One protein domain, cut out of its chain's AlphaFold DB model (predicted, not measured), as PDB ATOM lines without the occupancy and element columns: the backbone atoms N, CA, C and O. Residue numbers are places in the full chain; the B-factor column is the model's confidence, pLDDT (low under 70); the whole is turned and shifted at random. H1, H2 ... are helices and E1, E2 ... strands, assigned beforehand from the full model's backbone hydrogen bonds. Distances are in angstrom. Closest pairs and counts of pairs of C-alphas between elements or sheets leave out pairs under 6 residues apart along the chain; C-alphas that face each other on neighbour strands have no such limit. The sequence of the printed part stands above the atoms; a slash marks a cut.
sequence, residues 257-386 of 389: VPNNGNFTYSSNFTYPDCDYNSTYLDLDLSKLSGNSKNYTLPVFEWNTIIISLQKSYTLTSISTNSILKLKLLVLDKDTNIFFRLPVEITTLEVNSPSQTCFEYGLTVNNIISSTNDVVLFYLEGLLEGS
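Overview. This is residues 257 to 386 of the 389 residues of an uncharacterized protein of Entamoeba invadens IP1 (UniProt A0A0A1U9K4). The chain is wound in stacked turns, a small solenoid of parallel strands: E5, E7, E9 and E10 lie side by side as one wall, E2, E4, E6 and E8 as another, and the short pair E1 and E3 lies at one end of the stack. E5, E7 and E9 each bend by about a right angle, carrying their wall round a corner; residues 257 to 271 and H1 lie at the E1 end, and the link of residues 370 to 382 at the other. The printed part has 130 residues, with one named helix and ten named strands in the order H1, E1 to E10. It is mostly strand, though under half of the residues are in named elements, and compact, with a radius of gyration of the C-alphas of 14.0 A and spans of 42 by 29 by 24 A.

Along the chain. E5 is residues 324 to 331, 16.4 A long, beginning at C-alpha 324 (-20.679, -1.171, 18.130); E7 is 343 to 350, 15.8 A; E9 is 362 to 369, 16.4 A; E10 is 383 to 385, with C-alpha 385 at (-21.357, 5.666, 31.877). E2 is 292 to 297, 16.0 A; E4 is 312 to 317, 17.0 A; E6 is 336 to 340, 13.2 A; E8 is 355 to 358, 10.3 A. E1 is 282 to 284 and E3 is 304 to 306. H1 is 272 to 275, from C-alpha 272 (-27.389, 0.923, -0.940).

Arrangement. In the twisted sheet E5, E7, E9, E10, the bends are 90 degrees at residue 327, 92 at 346 and 89 at 365. E5 and E7 are parallel at 13 degrees, with N 326 and O 344 2.8 A apart, within hydrogen-bond range. E7 and E9 are parallel at 13 degrees, with N 345 and O 363 2.8 A apart. E9 and E10 are parallel at 69 degrees, with N 384 and O 362 3.0 A apart. The sheet E2, E4, E6, E8 is parallel too: N 295 and O 314, N 315 and O 338, and N 339 and O 357 are each 2.8 A apart. E1 and E3 are parallel at 22 degrees, with N 306 and O 283 2.8 A apart. The closest C-alphas of E3 and E5, those of Thr 304 and Leu 328, are 5.1 A apart. H1 is on neither four-stranded sheet, and is too short for an O i to N i+4 pair; its one O i to N i+3 pair is out of range.

Size, cuts and confidence. The C-alphas of Ser 267 and Asn 372, the two farthest apart, are 43.0 A apart. The printed part has no cut. The link E9 to E10 is long. Mean pLDDT of the printed part is 81.4, with 22 residues under 70, among them 260 to 267 and 289 to 294.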
ATOM      1  N   VAL A 257     -32.282  -4.278   6.042       86.62
ATOM      2  CA  VAL A 257     -32.358  -5.732   6.156       86.62
ATOM      3  C   VAL A 257     -31.181  -6.298   5.381       86.62
ATOM      4  O   VAL A 257     -31.017  -5.959   4.206       86.62
ATOM      5  N   PRO A 258     -30.342  -7.132   5.994       79.62
ATOM      6  CA  PRO A 258     -29.252  -7.733   5.266       79.62
ATOM      7  C   PRO A 258     -29.715  -8.943   4.438       79.62
ATOM      8  O   PRO A 258     -30.656  -9.650   4.792       79.62
ATOM      9  N   ASN A 259     -29.019  -9.209   3.337       72.69
ATOM     10  CA  ASN A 259     -29.326 -10.257   2.364       72.69
ATOM     11  C   ASN A 259     -28.911 -11.656   2.858       72.69
ATOM     12  O   ASN A 259     -29.456 -12.668   2.422       72.69
ATOM     13  N   ASN A 260     -27.933 -11.737   3.764       69.38
ATOM     14  CA  ASN A 260     -27.417 -12.977   4.349       69.38
ATOM     15  C   ASN A 260     -26.884 -12.711   5.771       69.38
ATOM     16  O   ASN A 260     -26.862 -11.573   6.212       69.38
ATOM     17  N   GLY A 261     -26.474 -13.749   6.510       61.91
ATOM     18  CA  GLY A 261     -25.928 -13.597   7.871       61.91
ATOM     19  C   GLY A 261     -24.440 -13.221   7.951       61.91
ATOM     20  O   GLY A 261     -23.929 -13.049   9.054       61.91
ATOM     21  N   ASN A 262     -23.738 -13.118   6.815       61.56
ATOM     22  CA  ASN A 262     -22.310 -12.797   6.754       61.56
ATOM     23  C   ASN A 262     -22.098 -11.492   5.981       61.56
ATOM     24  O   ASN A 262     -21.989 -11.466   4.756       61.56
ATOM     25  N   PHE A 263     -21.985 -10.402   6.724       59.78
ATOM     26  CA  PHE A 263     -22.024  -9.055   6.175       59.78
ATOM     27  C   PHE A 263     -20.675  -8.566   5.596       59.78
ATOM     28  O   PHE A 263     -20.492  -7.379   5.379       59.78
ATOM     29  N   THR A 264     -19.717  -9.448   5.310       53.41
ATOM     30  CA  THR A 264     -18.334  -9.087   4.916       53.41
ATOM     31  C   THR A 264     -18.164  -8.419   3.539       53.41
ATOM     32  O   THR A 264     -17.059  -7.987   3.219       53.41
ATOM     33  N   TYR A 265     -19.224  -8.291   2.734       50.47
ATOM     34  CA  TYR A 265     -19.183  -7.711   1.384       50.47
ATOM     35  C   TYR A 265     -20.058  -6.451   1.260       50.47
ATOM     36  O   TYR A 265     -21.158  -6.397   1.807       50.47
ATOM     37  N   SER A 266     -19.584  -5.465   0.490       53.16
ATOM     38  CA  SER A 266     -20.166  -4.123   0.287       53.16
ATOM     39  C   SER A 266     -21.450  -4.084  -0.568       53.16
ATOM     40  O   SER A 266     -21.621  -3.195  -1.398       53.16
ATOM     41  N   SER A 267     -22.317  -5.090  -0.457       59.22
ATOM     42  CA  SER A 267     -23.565  -5.193  -1.235       59.22
ATOM     43  C   SER A 267     -24.614  -6.057  -0.527       59.22
ATOM     44  O   SER A 267     -25.350  -6.826  -1.153       59.22
ATOM     45  N   ASN A 268     -24.625  -6.016   0.802       71.62
ATOM     46  CA  ASN A 268     -25.342  -6.992   1.612       71.62
ATOM     47  C   ASN A 268     -26.649  -6.470   2.202       71.62
ATOM     48  O   ASN A 268     -27.234  -7.192   2.993       71.62
ATOM     49  N   PHE A 269     -27.130  -5.285   1.833       80.62
ATOM     50  CA  PHE A 269     -28.377  -4.730   2.363       80.62
ATOM     51  C   PHE A 269     -29.452  -4.556   1.293       80.62
ATOM     52  O   PHE A 269     -29.164  -4.487   0.099       80.62
ATOM     53  N   THR A 270     -30.703  -4.429   1.744       81.38
ATOM     54  CA  THR A 270     -31.855  -4.108   0.891       81.38
ATOM     55  C   THR A 270     -31.749  -2.758   0.197       81.38
ATOM     56  O   THR A 270     -32.386  -2.573  -0.833       81.38
ATOM     57  N   TYR A 271     -30.983  -1.811   0.746       88.62
ATOM     58  CA  TYR A 271     -30.788  -0.484   0.166       88.62
ATOM     59  C   TYR A 271     -29.308  -0.099   0.197       88.62
ATOM     60  O   TYR A 271     -28.624  -0.414   1.174       88.62
ATOM     61  N   PRO A 272     -28.808   0.604  -0.834       87.25
ATOM     62  CA  PRO A 272     -27.389   0.923  -0.940       87.25
ATOM     63  C   PRO A 272     -26.929   1.963   0.091       87.25
ATOM     64  O   PRO A 272     -25.752   2.018   0.411       87.25
ATOM     65  N   ASP A 273     -27.831   2.773   0.648       90.31
ATOM     66  CA  ASP A 273     -27.516   3.784   1.665       90.31
ATOM     67  C   ASP A 273     -27.264   3.213   3.070       90.31
ATOM     68  O   ASP A 273     -26.736   3.929   3.920       90.31
ATOM     69  N   CYS A 274     -27.584   1.938   3.302       88.44
ATOM     70  CA  CYS A 274     -27.315   1.229   4.553       88.44
ATOM     71  C   CYS A 274     -25.822   1.151   4.882       88.44
ATOM     72  O   CYS A 274     -25.455   1.230   6.049       88.44
ATOM     73  N   ASP A 275     -24.968   1.068   3.860       82.69
ATOM     74  CA  ASP A 275     -23.513   1.012   4.025       82.69
ATOM     75  C   ASP A 275     -22.882   2.392   4.298       82.69
ATOM     76  O   ASP A 275     -21.725   2.469   4.705       82.69
ATOM     77  N   TYR A 276     -23.627   3.487   4.083       84.38
ATOM     78  CA  TYR A 276     -23.092   4.858   4.127       84.38
ATOM     79  C   TYR A 276     -23.762   5.755   5.179       84.38
ATOM     80  O   TYR A 276     -23.137   6.692   5.662       84.38
ATOM     81  N   ASN A 277     -25.020   5.484   5.549       84.75
ATOM     82  CA  ASN A 277     -25.832   6.316   6.454       84.75
ATOM     83  C   ASN A 277     -26.411   5.515   7.621       84.75
ATOM     84  O   ASN A 277     -27.472   5.853   8.151       84.75
ATOM     85  N   SER A 278     -25.736   4.439   8.014       84.44
ATOM     86  CA  SER A 278     -26.196   3.491   9.032       84.44
ATOM     87  C   SER A 278     -26.616   4.162  10.350       84.44
ATOM     88  O   SER A 278     -27.589   3.745  10.969       84.44
ATOM     89  N   THR A 279     -25.995   5.280  10.741       88.56
ATOM     90  CA  THR A 279     -26.349   6.059  11.949       88.56
ATOM     91  C   THR A 279     -27.752   6.681  11.929       88.56
ATOM     92  O   THR A 279     -28.250   7.125  12.972       88.56
ATOM     93  N   TYR A 280     -28.396   6.752  10.763       90.56
ATOM     94  CA  TYR A 280     -29.781   7.199  10.589       90.56
ATOM     95  C   TYR A 280     -30.753   6.037  10.374       90.56
ATOM     96  O   TYR A 280     -31.963   6.252  10.333       90.56
ATOM     97  N   LEU A 281     -30.251   4.812  10.256       93.12
ATOM     98  CA  LEU A 281     -31.000   3.651   9.795       93.12
ATOM     99  C   LEU A 281     -31.016   2.561  10.866       93.12
ATOM    100  O   LEU A 281     -30.137   2.488  11.725       93.12
ATOM    101  N   ASP A 282     -32.045   1.723  10.825       93.06
ATOM    102  CA  ASP A 282     -32.199   0.625  11.776       93.06
ATOM    103  C   ASP A 282     -31.638  -0.653  11.170       93.06
ATOM    104  O   ASP A 282     -32.025  -1.035  10.066       93.06
ATOM    105  N   LEU A 283     -30.756  -1.344  11.885       90.50
ATOM    106  CA  LEU A 283     -30.321  -2.672  11.475       90.50
ATOM    107  C   LEU A 283     -31.462  -3.664  11.734       90.50
ATOM    108  O   LEU A 283     -31.723  -4.020  12.881       90.50
ATOM    109  N   ASP A 284     -32.149  -4.111  10.684       89.56
ATOM    110  CA  ASP A 284     -33.310  -4.997  10.802       89.56
ATOM    111  C   ASP A 284     -32.908  -6.461  10.602       89.56
ATOM    112  O   ASP A 284     -32.817  -6.974   9.485       89.56
ATOM    113  N   LEU A 285     -32.689  -7.152  11.719       86.38
ATOM    114  CA  LEU A 285     -32.373  -8.579  11.757       86.38
ATOM    115  C   LEU A 285     -33.635  -9.452  11.880       86.38
ATOM    116  O   LEU A 285     -33.545 -10.684  11.845       86.38
ATOM    117  N   SER A 286     -34.821  -8.856  12.031       84.19
ATOM    118  CA  SER A 286     -36.070  -9.591  12.281       84.19
ATOM    119  C   SER A 286     -36.498 -10.454  11.085       84.19
ATOM    120  O   SER A 286     -37.002 -11.572  11.245       84.19
ATOM    121  N   LYS A 287     -36.218  -9.977   9.865       78.12
ATOM    122  CA  LYS A 287     -36.629 -10.617   8.603       78.12
ATOM    123  C   LYS A 287     -35.734 -11.770   8.156       78.12
ATOM    124  O   LYS A 287     -36.001 -12.419   7.148       78.12
ATOM    125  N   LEU A 288     -34.682 -12.065   8.912       74.31
ATOM    126  CA  LEU A 288     -33.757 -13.148   8.618       74.31
ATOM    127  C   LEU A 288     -34.349 -14.495   9.085       74.31
ATOM    128  O   LEU A 288     -34.729 -14.675  10.244       74.31
ATOM    129  N   SER A 289     -34.426 -15.471   8.173       61.81
ATOM    130  CA  SER A 289     -35.031 -16.798   8.401       61.81
ATOM    131  C   SER A 289     -34.105 -17.764   9.165       61.81
ATOM    132  O   SER A 289     -32.979 -17.996   8.737       61.81
ATOM    133  N   GLY A 290     -34.544 -18.324  10.297       61.84
ATOM    134  CA  GLY A 290     -33.768 -19.261  11.137       61.84
ATOM    135  C   GLY A 290     -33.838 -18.926  12.636       61.84
ATOM    136  O   GLY A 290     -34.057 -17.770  12.988       61.84
ATOM    137  N   ASN A 291     -33.680 -19.933  13.506       55.94
ATOM    138  CA  ASN A 291     -33.966 -19.826  14.952       55.94
ATOM    139  C   ASN A 291     -32.782 -19.336  15.813       55.94
ATOM    140  O   ASN A 291     -32.997 -18.815  16.903       55.94
ATOM    141  N   SER A 292     -31.545 -19.487  15.338       53.69
ATOM    142  CA  SER A 292     -30.332 -18.979  15.991       53.69
ATOM    143  C   SER A 292     -29.336 -18.589  14.909       53.69
ATOM    144  O   SER A 292     -29.104 -19.368  13.980       53.69
ATOM    145  N   LYS A 293     -28.801 -17.368  14.982       67.25
ATOM    146  CA  LYS A 293     -27.873 -16.851  13.974       67.25
ATOM    147  C   LYS A 293     -26.731 -16.074  14.626       67.25
ATOM    148  O   LYS A 293     -26.958 -15.141  15.393       67.25
ATOM    149  N   ASN A 294     -25.512 -16.455  14.255       68.62
ATOM    150  CA  ASN A 294     -24.316 -15.653  14.475       68.62
ATOM    151  C   ASN A 294     -24.186 -14.668  13.313       68.62
ATOM    152  O   ASN A 294     -24.202 -15.082  12.152       68.62
ATOM    153  N   TYR A 295     -24.056 -13.390  13.632       70.25
ATOM    154  CA  TYR A 295     -23.943 -12.297  12.682       70.25
ATOM    155  C   TYR A 295     -22.643 -11.546  12.919       70.25
ATOM    156  O   TYR A 295     -22.323 -11.204  14.056       70.25
ATOM    157  N   THR A 296     -21.917 -11.246  11.848       67.62
ATOM    158  CA  THR A 296     -20.643 -10.527  11.942       67.62
ATOM    159  C   THR A 296     -20.760  -9.162  11.286       67.62
ATOM    160  O   THR A 296     -20.897  -9.092  10.068       67.62
ATOM    161  N   LEU A 297     -20.720  -8.091  12.086       66.25
ATOM    162  CA  LEU A 297     -20.992  -6.714  11.656       66.25
ATOM    163  C   LEU A 297     -19.788  -6.069  10.935       66.25
ATOM    164  O   LEU A 297     -18.674  -6.145  11.454       66.25
ATOM    165  N   PRO A 298     -19.992  -5.418   9.767       61.53
ATOM    166  CA  PRO A 298     -18.950  -4.703   9.025       61.53
ATOM    167  C   PRO A 298     -18.998  -3.185   9.287       61.53
ATOM    168  O   PRO A 298     -17.982  -2.504   9.197       61.53
ATOM    169  N   VAL A 299     -20.187  -2.672   9.624       62.81
ATOM    170  CA  VAL A 299     -20.500  -1.283   9.946       62.81
ATOM    171  C   VAL A 299     -20.972  -1.256  11.389       62.81
ATOM    172  O   VAL A 299     -21.877  -2.003  11.773       62.81
ATOM    173  N   PHE A 300     -20.333  -0.406  12.183       74.88
ATOM    174  CA  PHE A 300     -20.446  -0.444  13.634       74.88
ATOM    175  C   PHE A 300     -21.259   0.705  14.215       74.88
ATOM    176  O   PHE A 300     -21.295   0.826  15.424       74.88
ATOM    177  N   GLU A 301     -21.918   1.545  13.420       88.69
ATOM    178  CA  GLU A 301     -22.725   2.641  13.968       88.69
ATOM    179  C   GLU A 301     -24.141   2.595  13.402       88.69
ATOM    180  O   GLU A 301     -24.316   2.727  12.195       88.69
ATOM    181  N   TRP A 302     -25.152   2.418  14.251       92.06
ATOM    182  CA  TRP A 302     -26.552   2.272  13.838       92.06
ATOM    183  C   TRP A 302     -27.490   3.152  14.665       92.06
ATOM    184  O   TRP A 302     -27.170   3.543  15.789       92.06
ATOM    185  N   ASN A 303     -28.671   3.469  14.125       93.12
ATOM    186  CA  ASN A 303     -29.696   4.143  14.921       93.12
ATOM    187  C   ASN A 303     -30.222   3.216  16.029       93.12
ATOM    188  O   ASN A 303     -30.166   3.569  17.202       93.12
ATOM    189  N   THR A 304     -30.693   2.029  15.650       93.25
ATOM    190  CA  THR A 304     -31.064   0.941  16.564       93.25
ATOM    191  C   THR A 304     -30.922  -0.410  15.856       93.25
ATOM    192  O   THR A 304     -30.614  -0.465  14.662       93.25
ATOM    193  N   ILE A 305     -31.150  -1.497  16.588       91.25
ATOM    194  CA  ILE A 305     -31.238  -2.860  16.065       91.25
ATOM    195  C   ILE A 305     -32.662  -3.366  16.282       91.25
ATOM    196  O   ILE A 305     -33.160  -3.376  17.404       91.25
ATOM    197  N   ILE A 306     -33.304  -3.818  15.206       89.94
ATOM    198  CA  ILE A 306     -34.625  -4.446  15.243       89.94
ATOM    199  C   ILE A 306     -34.431  -5.958  15.186       89.94
ATOM    200  O   ILE A 306     -33.841  -6.492  14.242       89.94
ATOM    201  N   ILE A 307     -34.959  -6.660  16.183       85.75
ATOM    202  CA  ILE A 307     -34.915  -8.119  16.267       85.75
ATOM    203  C   ILE A 307     -36.324  -8.700  16.397       85.75
ATOM    204  O   ILE A 307     -37.254  -8.022  16.824       85.75
ATOM    205  N   SER A 308     -36.504  -9.967  16.016       83.25
ATOM    206  CA  SER A 308     -37.739 -10.685  16.343       83.25
ATOM    207  C   SER A 308     -37.701 -11.147  17.795       83.25
ATOM    208  O   SER A 308     -36.706 -11.734  18.224       83.25
ATOM    209  N   LEU A 309     -38.814 -10.984  18.507       77.25
ATOM    210  CA  LEU A 309     -39.019 -11.628  19.804       77.25
ATOM    211  C   LEU A 309     -38.873 -13.153  19.664       77.25
ATOM    212  O   LEU A 309     -39.200 -13.714  18.614       77.25
ATOM    213  N   GLN A 310     -38.391 -13.821  20.717       74.94
ATOM    214  CA  GLN A 310     -38.236 -15.288  20.796       74.94
ATOM    215  C   GLN A 310     -37.181 -15.908  19.858       74.94
ATOM    216  O   GLN A 310     -37.027 -17.130  19.832       74.94
ATOM    217  N   LYS A 311     -36.428 -15.100  19.104       80.38
ATOM    218  CA  LYS A 311     -35.239 -15.553  18.368       80.38
ATOM    219  C   LYS A 311     -33.976 -15.106  19.097       80.38
ATOM    220  O   LYS A 311     -33.969 -14.048  19.716       80.38
ATOM    221  N   SER A 312     -32.910 -15.898  18.988       82.75
ATOM    222  CA  SER A 312     -31.603 -15.563  19.565       82.75
ATOM    223  C   SER A 312     -30.643 -15.035  18.499       82.75
ATOM    224  O   SER A 312     -30.498 -15.626  17.421       82.75
ATOM    225  N   TYR A 313     -29.992 -13.918  18.817       84.50
ATOM    226  CA  TYR A 313     -29.057 -13.212  17.948       84.50
ATOM    227  C   TYR A 313     -27.695 -13.112  18.628       84.50
ATOM    228  O   TYR A 313     -27.611 -12.608  19.738       84.50
ATOM    229  N   THR A 314     -26.621 -13.514  17.952       86.56
ATOM    230  CA  THR A 314     -25.253 -13.265  18.431       86.56
ATOM    231  C   THR A 314     -24.568 -12.313  17.471       86.56
ATOM    232  O   THR A 314     -24.419 -12.639  16.294       86.56
ATOM    233  N   LEU A 315     -24.137 -11.152  17.954       87.19
ATOM    234  CA  LEU A 315     -23.393 -10.173  17.169       87.19
ATOM    235  C   LEU A 315     -21.911 -10.266  17.508       87.19
ATOM    236  O   LEU A 315     -21.529 -10.200  18.673       87.19
ATOM    237  N   THR A 316     -21.079 -10.411  16.483       85.25
ATOM    238  CA  THR A 316     -19.618 -10.436  16.578       85.25
ATOM    239  C   THR A 316     -19.009  -9.378  15.657       85.25
ATOM    240  O   THR A 316     -19.662  -8.870  14.740       85.25
ATOM    241  N   SER A 317     -17.739  -9.046  15.881       75.25
ATOM    242  CA  SER A 317     -16.966  -8.167  15.000       75.25
ATOM    243  C   SER A 317     -16.025  -8.964  14.090       75.25
ATOM    244  O   SER A 317     -15.493  -9.996  14.497       75.25
ATOM    245  N   ILE A 318     -15.764  -8.454  12.879       71.12
ATOM    246  CA  ILE A 318     -14.646  -8.907  12.028       71.12
ATOM    247  C   ILE A 318     -13.267  -8.472  12.555       71.12
ATOM    248  O   ILE A 318     -12.248  -9.016  12.139       71.12
ATOM    249  N   SER A 319     -13.222  -7.470  13.433       71.00
ATOM    250  CA  SER A 319     -12.002  -6.849  13.957       71.00
ATOM    251  C   SER A 319     -12.017  -6.842  15.482       71.00
ATOM    252  O   SER A 319     -13.021  -6.497  16.107       71.00
ATOM    253  N   THR A 320     -10.882  -7.185  16.089       67.75
ATOM    254  CA  THR A 320     -10.726  -7.307  17.549       67.75
ATOM    255  C   THR A 320     -10.904  -5.988  18.302       67.75
ATOM    256  O   THR A 320     -11.114  -6.016  19.506       67.75
ATOM    257  N   ASN A 321     -10.835  -4.848  17.605       70.88
ATOM    258  CA  ASN A 321     -10.878  -3.511  18.207       70.88
ATOM    259  C   ASN A 321     -12.137  -2.714  17.831       70.88
ATOM    260  O   ASN A 321     -12.178  -1.505  18.049       70.88
ATOM    261  N   SER A 322     -13.135  -3.336  17.201       80.94
ATOM    262  CA  SER A 322     -14.344  -2.607  16.812       80.94
ATOM    263  C   SER A 322     -15.324  -2.471  17.970       80.94
ATOM    264  O   SER A 322     -15.576  -3.436  18.687       80.94
ATOM    265  N   ILE A 323     -15.932  -1.293  18.078       87.81
ATOM    266  CA  ILE A 323     -16.968  -0.967  19.059       87.81
ATOM    267  C   ILE A 323     -18.267  -0.719  18.301       87.81
ATOM    268  O   ILE A 323     -18.282   0.108  17.390       87.81
ATOM    269  N   LEU A 324     -19.344  -1.410  18.673       91.19
ATOM    270  CA  LEU A 324     -20.679  -1.171  18.130       91.19
ATOM    271  C   LEU A 324     -21.326   0.028  18.821       91.19
ATOM    272  O   LEU A 324     -21.596  -0.023  20.013       91.19
ATOM    273  N   LYS A 325     -21.647   1.073  18.071       93.12
ATOM    274  CA  LYS A 325     -22.359   2.258  18.536       93.12
ATOM    275  C   LYS A 325     -23.825   2.224  18.133       93.12
ATOM    276  O   LYS A 325     -24.153   2.046  16.959       93.12
ATOM    277  N   LEU A 326     -24.701   2.469  19.098       95.06
ATOM    278  CA  LEU A 326     -26.144   2.579  18.917       95.06
ATOM    279  C   LEU A 326     -26.638   3.920  19.461       95.06
ATOM    280  O   LEU A 326     -26.270   4.336  20.561       95.06
ATOM    281  N   LYS A 327     -27.516   4.604  18.722       93.69
ATOM    282  CA  LYS A 327     -28.227   5.766  19.284       93.69
ATOM    283  C   LYS A 327     -29.260   5.322  20.313       93.69
ATOM    284  O   LYS A 327     -29.349   5.909  21.387       93.69
ATOM    285  N   LEU A 328     -30.011   4.279  19.991       93.94
ATOM    286  CA  LEU A 328     -31.040   3.707  20.839       93.94
ATOM    287  C   LEU A 328     -30.907   2.186  20.837       93.94
ATOM    288  O   LEU A 328     -30.691   1.583  19.788       93.94
ATOM    289  N   LEU A 329     -31.094   1.572  21.998       94.00
ATOM    290  CA  LEU A 329     -31.410   0.154  22.110       94.00
ATOM    291  C   LEU A 329     -32.612   0.012  23.042       94.00
ATOM    292  O   LEU A 329     -32.583   0.544  24.149       94.00
ATOM    293  N   VAL A 330     -33.651  -0.684  22.584       91.94
ATOM    294  CA  VAL A 330     -34.850  -0.971  23.380       91.94
ATOM    295  C   VAL A 330     -34.816  -2.438  23.781       91.94
ATOM    296  O   VAL A 330     -34.647  -3.311  22.929       91.94
ATOM    297  N   LEU A 331     -34.946  -2.699  25.078       90.06
ATOM    298  CA  LEU A 331     -34.995  -4.033  25.656       90.06
ATOM    299  C   LEU A 331     -36.413  -4.322  26.146       90.06
ATOM    300  O   LEU A 331     -36.866  -3.775  27.156       90.06
ATOM    301  N   ASP A 332     -37.081  -5.221  25.431       87.06
ATOM    302  CA  ASP A 332     -38.397  -5.746  25.778       87.06
ATOM    303  C   ASP A 332     -38.307  -7.213  26.226       87.06
ATOM    304  O   ASP A 332     -37.310  -7.910  25.999       87.06
ATOM    305  N   LYS A 333     -39.389  -7.716  26.817       83.19
ATOM    306  CA  LYS A 333     -39.544  -9.118  27.192       83.19
ATOM    307  C   LYS A 333     -39.322 -10.004  25.968       83.19
ATOM    308  O   LYS A 333     -39.780  -9.695  24.875       83.19
ATOM    309  N   ASP A 334     -38.628 -11.121  26.165       81.19
ATOM    310  CA  ASP A 334     -38.290 -12.095  25.116       81.19
ATOM    311  C   ASP A 334     -37.317 -11.571  24.034       81.19
ATOM    312  O   ASP A 334     -37.093 -12.244  23.020       81.19
ATOM    313  N   THR A 335     -36.686 -10.415  24.267       83.75
ATOM    314  CA  THR A 335     -35.490  -9.964  23.538       83.75
ATOM    315  C   THR A 335     -34.308 -10.843  23.953       83.75
ATOM    316  O   THR A 335     -33.997 -10.947  25.141       83.75
ATOM    317  N   ASN A 336     -33.655 -11.493  22.986       87.62
ATOM    318  CA  ASN A 336     -32.512 -12.377  23.215       87.62
ATOM    319  C   ASN A 336     -31.382 -12.024  22.234       87.62
ATOM    320  O   ASN A 336     -31.425 -12.372  21.050       87.62
ATOM    321  N   ILE A 337     -30.389 -11.287  22.733       89.44
ATOM    322  CA  ILE A 337     -29.270 -10.779  21.936       89.44
ATOM    323  C   ILE A 337     -27.960 -10.822  22.732       89.44
ATOM    324  O   ILE A 337     -27.867 -10.315  23.845       89.44
ATOM    325  N   PHE A 338     -26.933 -11.429  22.149       90.62
ATOM    326  CA  PHE A 338     -25.601 -11.573  22.725       90.62
ATOM    327  C   PHE A 338     -24.614 -10.710  21.942       90.62
ATOM    328  O   PHE A 338     -24.351 -10.961  20.763       90.62
ATOM    329  N   PHE A 339     -24.049  -9.700  22.593       90.88
ATOM    330  CA  PHE A 339     -23.024  -8.834  22.028       90.88
ATOM    331  C   PHE A 339     -21.635  -9.354  22.400       90.88
ATOM    332  O   PHE A 339     -21.174  -9.200  23.532       90.88
ATOM    333  N   ARG A 340     -20.942  -9.929  21.415       89.19
ATOM    334  CA  ARG A 340     -19.550 -10.399  21.509       89.19
ATOM    335  C   ARG A 340     -18.564  -9.379  20.946       89.19
ATOM    336  O   ARG A 340     -17.709  -9.694  20.118       89.19
ATOM    337  N   LEU A 341     -18.765  -8.130  21.336       88.69
ATOM    338  CA  LEU A 341     -17.942  -6.969  21.026       88.69
ATOM    339  C   LEU A 341     -18.321  -5.846  22.003       88.69
ATOM    340  O   LEU A 341     -19.442  -5.874  22.517       88.69
ATOM    341  N   PRO A 342     -17.431  -4.875  22.268       90.25
ATOM    342  CA  PRO A 342     -17.787  -3.701  23.055       90.25
ATOM    343  C   PRO A 342     -18.949  -2.935  22.410       90.25
ATOM    344  O   PRO A 342     -18.996  -2.801  21.181       90.25
ATOM    345  N   VAL A 343     -19.870  -2.422  23.231       92.31
ATOM    346  CA  VAL A 343     -21.042  -1.666  22.765       92.31
ATOM    347  C   VAL A 343     -21.109  -0.297  23.439       92.31
ATOM    348  O   VAL A 343     -21.041  -0.203  24.656       92.31
ATOM    349  N   GLU A 344     -21.303   0.759  22.657       93.75
ATOM    350  CA  GLU A 344     -21.597   2.119  23.114       93.75
ATOM    351  C   GLU A 344     -23.043   2.475  22.758       93.75
ATOM    352  O   GLU A 344     -23.453   2.375  21.602       93.75
ATOM    353  N   ILE A 345     -23.834   2.918  23.730       94.88
ATOM    354  CA  ILE A 345     -25.251   3.231  23.548       94.88
ATOM    355  C   ILE A 345     -25.530   4.646  24.044       94.88
ATOM    356  O   ILE A 345     -25.262   4.992  25.193       94.88
ATOM    357  N   THR A 346     -26.122   5.486  23.194       94.44
ATOM    358  CA  THR A 346     -26.529   6.830  23.632       94.44
ATOM    359  C   THR A 346     -27.728   6.754  24.578       94.44
ATOM    360  O   THR A 346     -27.699   7.355  25.644       94.44
ATOM    361  N   THR A 347     -28.782   6.020  24.219       94.38
ATOM    362  CA  THR A 347     -29.938   5.768  25.091       94.38
ATOM    363  C   THR A 347     -30.268   4.281  25.132       94.38
ATOM    364  O   THR A 347     -30.530   3.675  24.096       94.38
ATOM    365  N   LEU A 348     -30.261   3.696  26.325       93.06
ATOM    366  CA  LEU A 348     -30.744   2.343  26.578       93.06
ATOM    367  C   LEU A 348     -32.115   2.431  27.250       93.06
ATOM    368  O   LEU A 348     -32.219   2.924  28.373       93.06
ATOM    369  N   GLU A 349     -33.154   1.964  26.570       92.94
ATOM    370  CA  GLU A 349     -34.512   1.890  27.107       92.94
ATOM    371  C   GLU A 349     -34.802   0.456  27.552       92.94
ATOM    372  O   GLU A 349     -34.758  -0.473  26.748       92.94
ATOM    373  N   VAL A 350     -35.075   0.262  28.840       90.00
ATOM    374  CA  VAL A 350     -35.382  -1.047  29.417       90.00
ATOM    375  C   VAL A 350     -36.834  -1.075  29.859       90.00
ATOM    376  O   VAL A 350     -37.178  -0.601  30.947       90.00
ATOM    377  N   ASN A 351     -37.672  -1.670  29.015       88.94
ATOM    378  CA  ASN A 351     -39.100  -1.797  29.268       88.94
ATOM    379  C   ASN A 351     -39.447  -3.048  30.072       88.94
ATOM    380  O   ASN A 351     -40.429  -3.072  30.809       88.94
ATOM    381  N   SER A 352     -38.645  -4.104  29.945       85.62
ATOM    382  CA  SER A 352     -38.776  -5.320  30.753       85.62
ATOM    383  C   SER A 352     -37.486  -6.153  30.730       85.62
ATOM    384  O   SER A 352     -36.625  -5.923  29.879       85.62
ATOM    385  N   PRO A 353     -37.324  -7.118  31.658       83.62
ATOM    386  CA  PRO A 353     -36.178  -8.016  31.686       83.62
ATOM    387  C   PRO A 353     -35.996  -8.746  30.358       83.62
ATOM    388  O   PRO A 353     -36.924  -9.378  29.844       83.62
ATOM    389  N   SER A 354     -34.774  -8.692  29.834       86.62
ATOM    390  CA  SER A 354     -34.398  -9.325  28.571       86.62
ATOM    391  C   SER A 354     -33.277 -10.346  28.768       86.62
ATOM    392  O   SER A 354     -32.498 -10.273  29.717       86.62
ATOM    393  N   GLN A 355     -33.154 -11.291  27.835       87.75
ATOM    394  CA  GLN A 355     -32.009 -12.206  27.746       87.75
ATOM    395  C   GLN A 355     -30.888 -11.574  26.913       87.75
ATOM    396  O   GLN A 355     -30.340 -12.191  26.001       87.75
ATOM    397  N   THR A 356     -30.587 -10.310  27.199       90.38
ATOM    398  CA  THR A 356     -29.519  -9.564  26.538       90.38
ATOM    399  C   THR A 356     -28.222  -9.735  27.315       90.38
ATOM    400  O   THR A 356     -28.235  -9.596  28.537       90.38
ATOM    401  N   CYS A 357     -27.113 -10.024  26.634       91.00
ATOM    402  CA  CYS A 357     -25.794 -10.156  27.254       91.00
ATOM    403  C   CYS A 357     -24.748  -9.300  26.536       91.00
ATOM    404  O   CYS A 357     -24.639  -9.357  25.310       91.00
ATOM    405  N   PHE A 358     -23.954  -8.553  27.302       92.06
ATOM    406  CA  PHE A 358     -22.804  -7.787  26.819       92.06
ATOM    407  C   PHE A 358     -21.502  -8.433  27.322       92.06
ATOM    408  O   PHE A 358     -21.133  -8.274  28.487       92.06
ATOM    409  N   GLU A 359     -20.800  -9.167  26.451       89.62
ATOM    410  CA  GLU A 359     -19.623  -9.963  26.846       89.62
ATOM    411  C   GLU A 359     -18.358  -9.097  27.033       89.62
ATOM    412  O   GLU A 359     -17.600  -9.299  27.975       89.62
ATOM    413  N   TYR A 360     -18.129  -8.104  26.163       86.31
ATOM    414  CA  TYR A 360     -16.858  -7.346  26.108       86.31
ATOM    415  C   TYR A 360     -16.950  -5.902  26.617       86.31
ATOM    416  O   TYR A 360     -16.010  -5.127  26.451       86.31
ATOM    417  N   GLY A 361     -18.065  -5.543  27.249       87.50
ATOM    418  CA  GLY A 361     -18.275  -4.235  27.861       87.50
ATOM    419  C   GLY A 361     -19.409  -3.440  27.228       87.50
ATOM    420  O   GLY A 361     -19.805  -3.663  26.081       87.50
ATOM    421  N   LEU A 362     -19.936  -2.519  28.025       91.38
ATOM    422  CA  LEU A 362     -21.063  -1.670  27.686       91.38
ATOM    423  C   LEU A 362     -20.778  -0.252  28.178       91.38
ATOM    424  O   LEU A 362     -20.528  -0.044  29.362       91.38
ATOM    425  N   THR A 363     -20.891   0.722  27.287       92.88
ATOM    426  CA  THR A 363     -20.876   2.140  27.635       92.88
ATOM    427  C   THR A 363     -22.250   2.734  27.372       92.88
ATOM    428  O   THR A 363     -22.761   2.592  26.262       92.88
ATOM    429  N   VAL A 364     -22.867   3.398  28.355       90.25
ATOM    430  CA  VAL A 364     -24.198   4.014  28.182       90.25
ATOM    431  C   VAL A 364     -24.219   5.460  28.656       90.25
ATOM    432  O   VAL A 364     -23.837   5.753  29.789       90.25
ATOM    433  N   ASN A 365     -24.726   6.367  27.814       91.62
ATOM    434  CA  ASN A 365     -24.872   7.778  28.190       91.62
ATOM    435  C   ASN A 365     -26.155   8.039  28.989       91.62
ATOM    436  O   ASN A 365     -26.145   8.846  29.914       91.62
ATOM    437  N   ASN A 366     -27.261   7.390  28.621       90.06
ATOM    438  CA  ASN A 366     -28.560   7.561  29.261       90.06
ATOM    439  C   ASN A 366     -29.298   6.220  29.375       90.06
ATOM    440  O   ASN A 366     -29.404   5.493  28.388       90.06
ATOM    441  N   ILE A 367     -29.830   5.909  30.558       88.75
ATOM    442  CA  ILE A 367     -30.642   4.710  30.801       88.75
ATOM    443  C   ILE A 367     -32.039   5.159  31.213       88.75
ATOM    444  O   ILE A 367     -32.199   5.877  32.195       88.75
ATOM    445  N   ILE A 368     -33.048   4.707  30.475       89.62
ATOM    446  CA  ILE A 368     -34.459   4.914  30.797       89.62
ATOM    447  C   ILE A 368     -35.030   3.547  31.150       89.62
ATOM    448  O   ILE A 368     -34.963   2.630  30.338       89.62
ATOM    449  N   SER A 369     -35.583   3.387  32.350       86.62
ATOM    450  CA  SER A 369     -36.235   2.137  32.743       86.62
ATOM    451  C   SER A 369     -37.677   2.390  33.149       86.62
ATOM    452  O   SER A 369     -37.954   3.290  33.942       86.62
ATOM    453  N   SER A 370     -38.591   1.600  32.589       86.75
ATOM    454  CA  SER A 370     -40.014   1.612  32.944       86.75
ATOM    455  C   SER A 370     -40.419   0.399  33.793       86.75
ATOM    456  O   SER A 370     -41.588   0.261  34.156       86.75
ATOM    457  N   THR A 371     -39.453  -0.450  34.166       79.25
ATOM    458  CA  THR A 371     -39.642  -1.587  35.073       79.25
ATOM    459  C   THR A 371     -38.927  -1.370  36.412       79.25
ATOM    460  O   THR A 371     -37.906  -0.693  36.492       79.25
ATOM    461  N   ASN A 372     -39.464  -1.982  37.470       76.06
ATOM    462  CA  ASN A 372     -38.848  -2.050  38.798       76.06
ATOM    463  C   ASN A 372     -38.145  -3.400  39.047       76.06
ATOM    464  O   ASN A 372     -37.869  -3.753  40.195       76.06
ATOM    465  N   ASP A 373     -37.920  -4.192  37.996       77.75
ATOM    466  CA  ASP A 373     -37.312  -5.515  38.106       77.75
ATOM    467  C   ASP A 373     -35.844  -5.462  38.552       77.75
ATOM    468  O   ASP A 373     -35.091  -4.543  38.235       77.75
ATOM    469  N   VAL A 374     -35.427  -6.503  39.277       63.56
ATOM    470  CA  VAL A 374     -34.090  -6.594  39.893       63.56
ATOM    471  C   VAL A 374     -32.998  -6.937  38.872       63.56
ATOM    472  O   VAL A 374     -31.845  -6.550  39.050       63.56
ATOM    473  N   VAL A 375     -33.341  -7.668  37.807       71.25
ATOM    474  CA  VAL A 375     -32.409  -8.071  36.743       71.25
ATOM    475  C   VAL A 375     -32.958  -7.608  35.401       71.25
ATOM    476  O   VAL A 375     -34.041  -8.022  34.999       71.25
ATOM    477  N   LEU A 376     -32.196  -6.760  34.712       78.81
ATOM    478  CA  LEU A 376     -32.608  -6.110  33.464       78.81
ATOM    479  C   LEU A 376     -31.959  -6.749  32.222       78.81
ATOM    480  O   LEU A 376     -32.619  -6.956  31.201       78.81
ATOM    481  N   PHE A 377     -30.668  -7.070  32.327       83.06
ATOM    482  CA  PHE A 377     -29.825  -7.711  31.315       83.06
ATOM    483  C   PHE A 377     -28.527  -8.212  31.980       83.06
ATOM    484  O   PHE A 377     -28.269  -7.911  33.149       83.06
ATOM    485  N   TYR A 378     -27.710  -8.964  31.244       83.62
ATOM    486  CA  TYR A 378     -26.435  -9.515  31.706       83.62
ATOM    487  C   TYR A 378     -25.248  -8.719  31.154       83.62
ATOM    488  O   TYR A 378     -25.239  -8.300  29.994       83.62
ATOM    489  N   LEU A 379     -24.225  -8.535  31.985       85.94
ATOM    490  CA  LEU A 379     -22.975  -7.876  31.629       85.94
ATOM    491  C   LEU A 379     -21.813  -8.698  32.193       85.94
ATOM    492  O   LEU A 379     -21.738  -8.893  33.405       85.94
ATOM    493  N   GLU A 380     -20.924  -9.168  31.320       82.31
ATOM    494  CA  GLU A 380     -19.696  -9.876  31.718       82.31
ATOM    495  C   GLU A 380     -18.463  -8.955  31.675       82.31
ATOM    496  O   GLU A 380     -17.508  -9.162  32.423       82.31
ATOM    497  N   GLY A 381     -18.496  -7.915  30.832       73.12
ATOM    498  CA  GLY A 381     -17.444  -6.897  30.722       73.12
ATOM    499  C   GLY A 381     -17.600  -5.702  31.679       73.12
ATOM    500  O   GLY A 381     -18.389  -5.720  32.621       73.12
ATOM    501  N   LEU A 382     -16.844  -4.625  31.430       78.62
ATOM    502  CA  LEU A 382     -16.930  -3.360  32.181       78.62
ATOM    503  C   LEU A 382     -18.154  -2.524  31.757       78.62
ATOM    504  O   LEU A 382     -18.466  -2.451  30.569       78.62
ATOM    505  N   LEU A 383     -18.816  -1.878  32.730       74.25
ATOM    506  CA  LEU A 383     -19.833  -0.841  32.503       74.25
ATOM    507  C   LEU A 383     -19.204   0.539  32.696       74.25
ATOM    508  O   LEU A 383     -18.761   0.852  33.801       74.25
ATOM    509  N   GLU A 384     -19.227   1.381  31.668       73.31
ATOM    510  CA  GLU A 384     -18.809   2.785  31.758       73.31
ATOM    511  C   GLU A 384     -19.996   3.706  31.424       73.31
ATOM    512  O   GLU A 384     -20.758   3.453  30.495       73.31
ATOM    513  N   GLY A 385     -20.231   4.778  32.183       57.19
ATOM    514  CA  GLY A 385     -21.357   5.666  31.877       57.19
ATOM    515  C   GLY A 385     -21.509   6.861  32.809       57.19
ATOM    516  O   GLY A 385     -21.114   6.811  33.975       57.19
ATOM    517  N   SER A 386     -22.103   7.941  32.291       45.72
ATOM    518  CA  SER A 386     -22.547   9.083  33.094       45.72
ATOM    519  C   SER A 386     -23.995   8.857  33.523       45.72
ATOM    520  O   SER A 386     -24.922   9.055  32.743       45.72
TER     521      SER A 386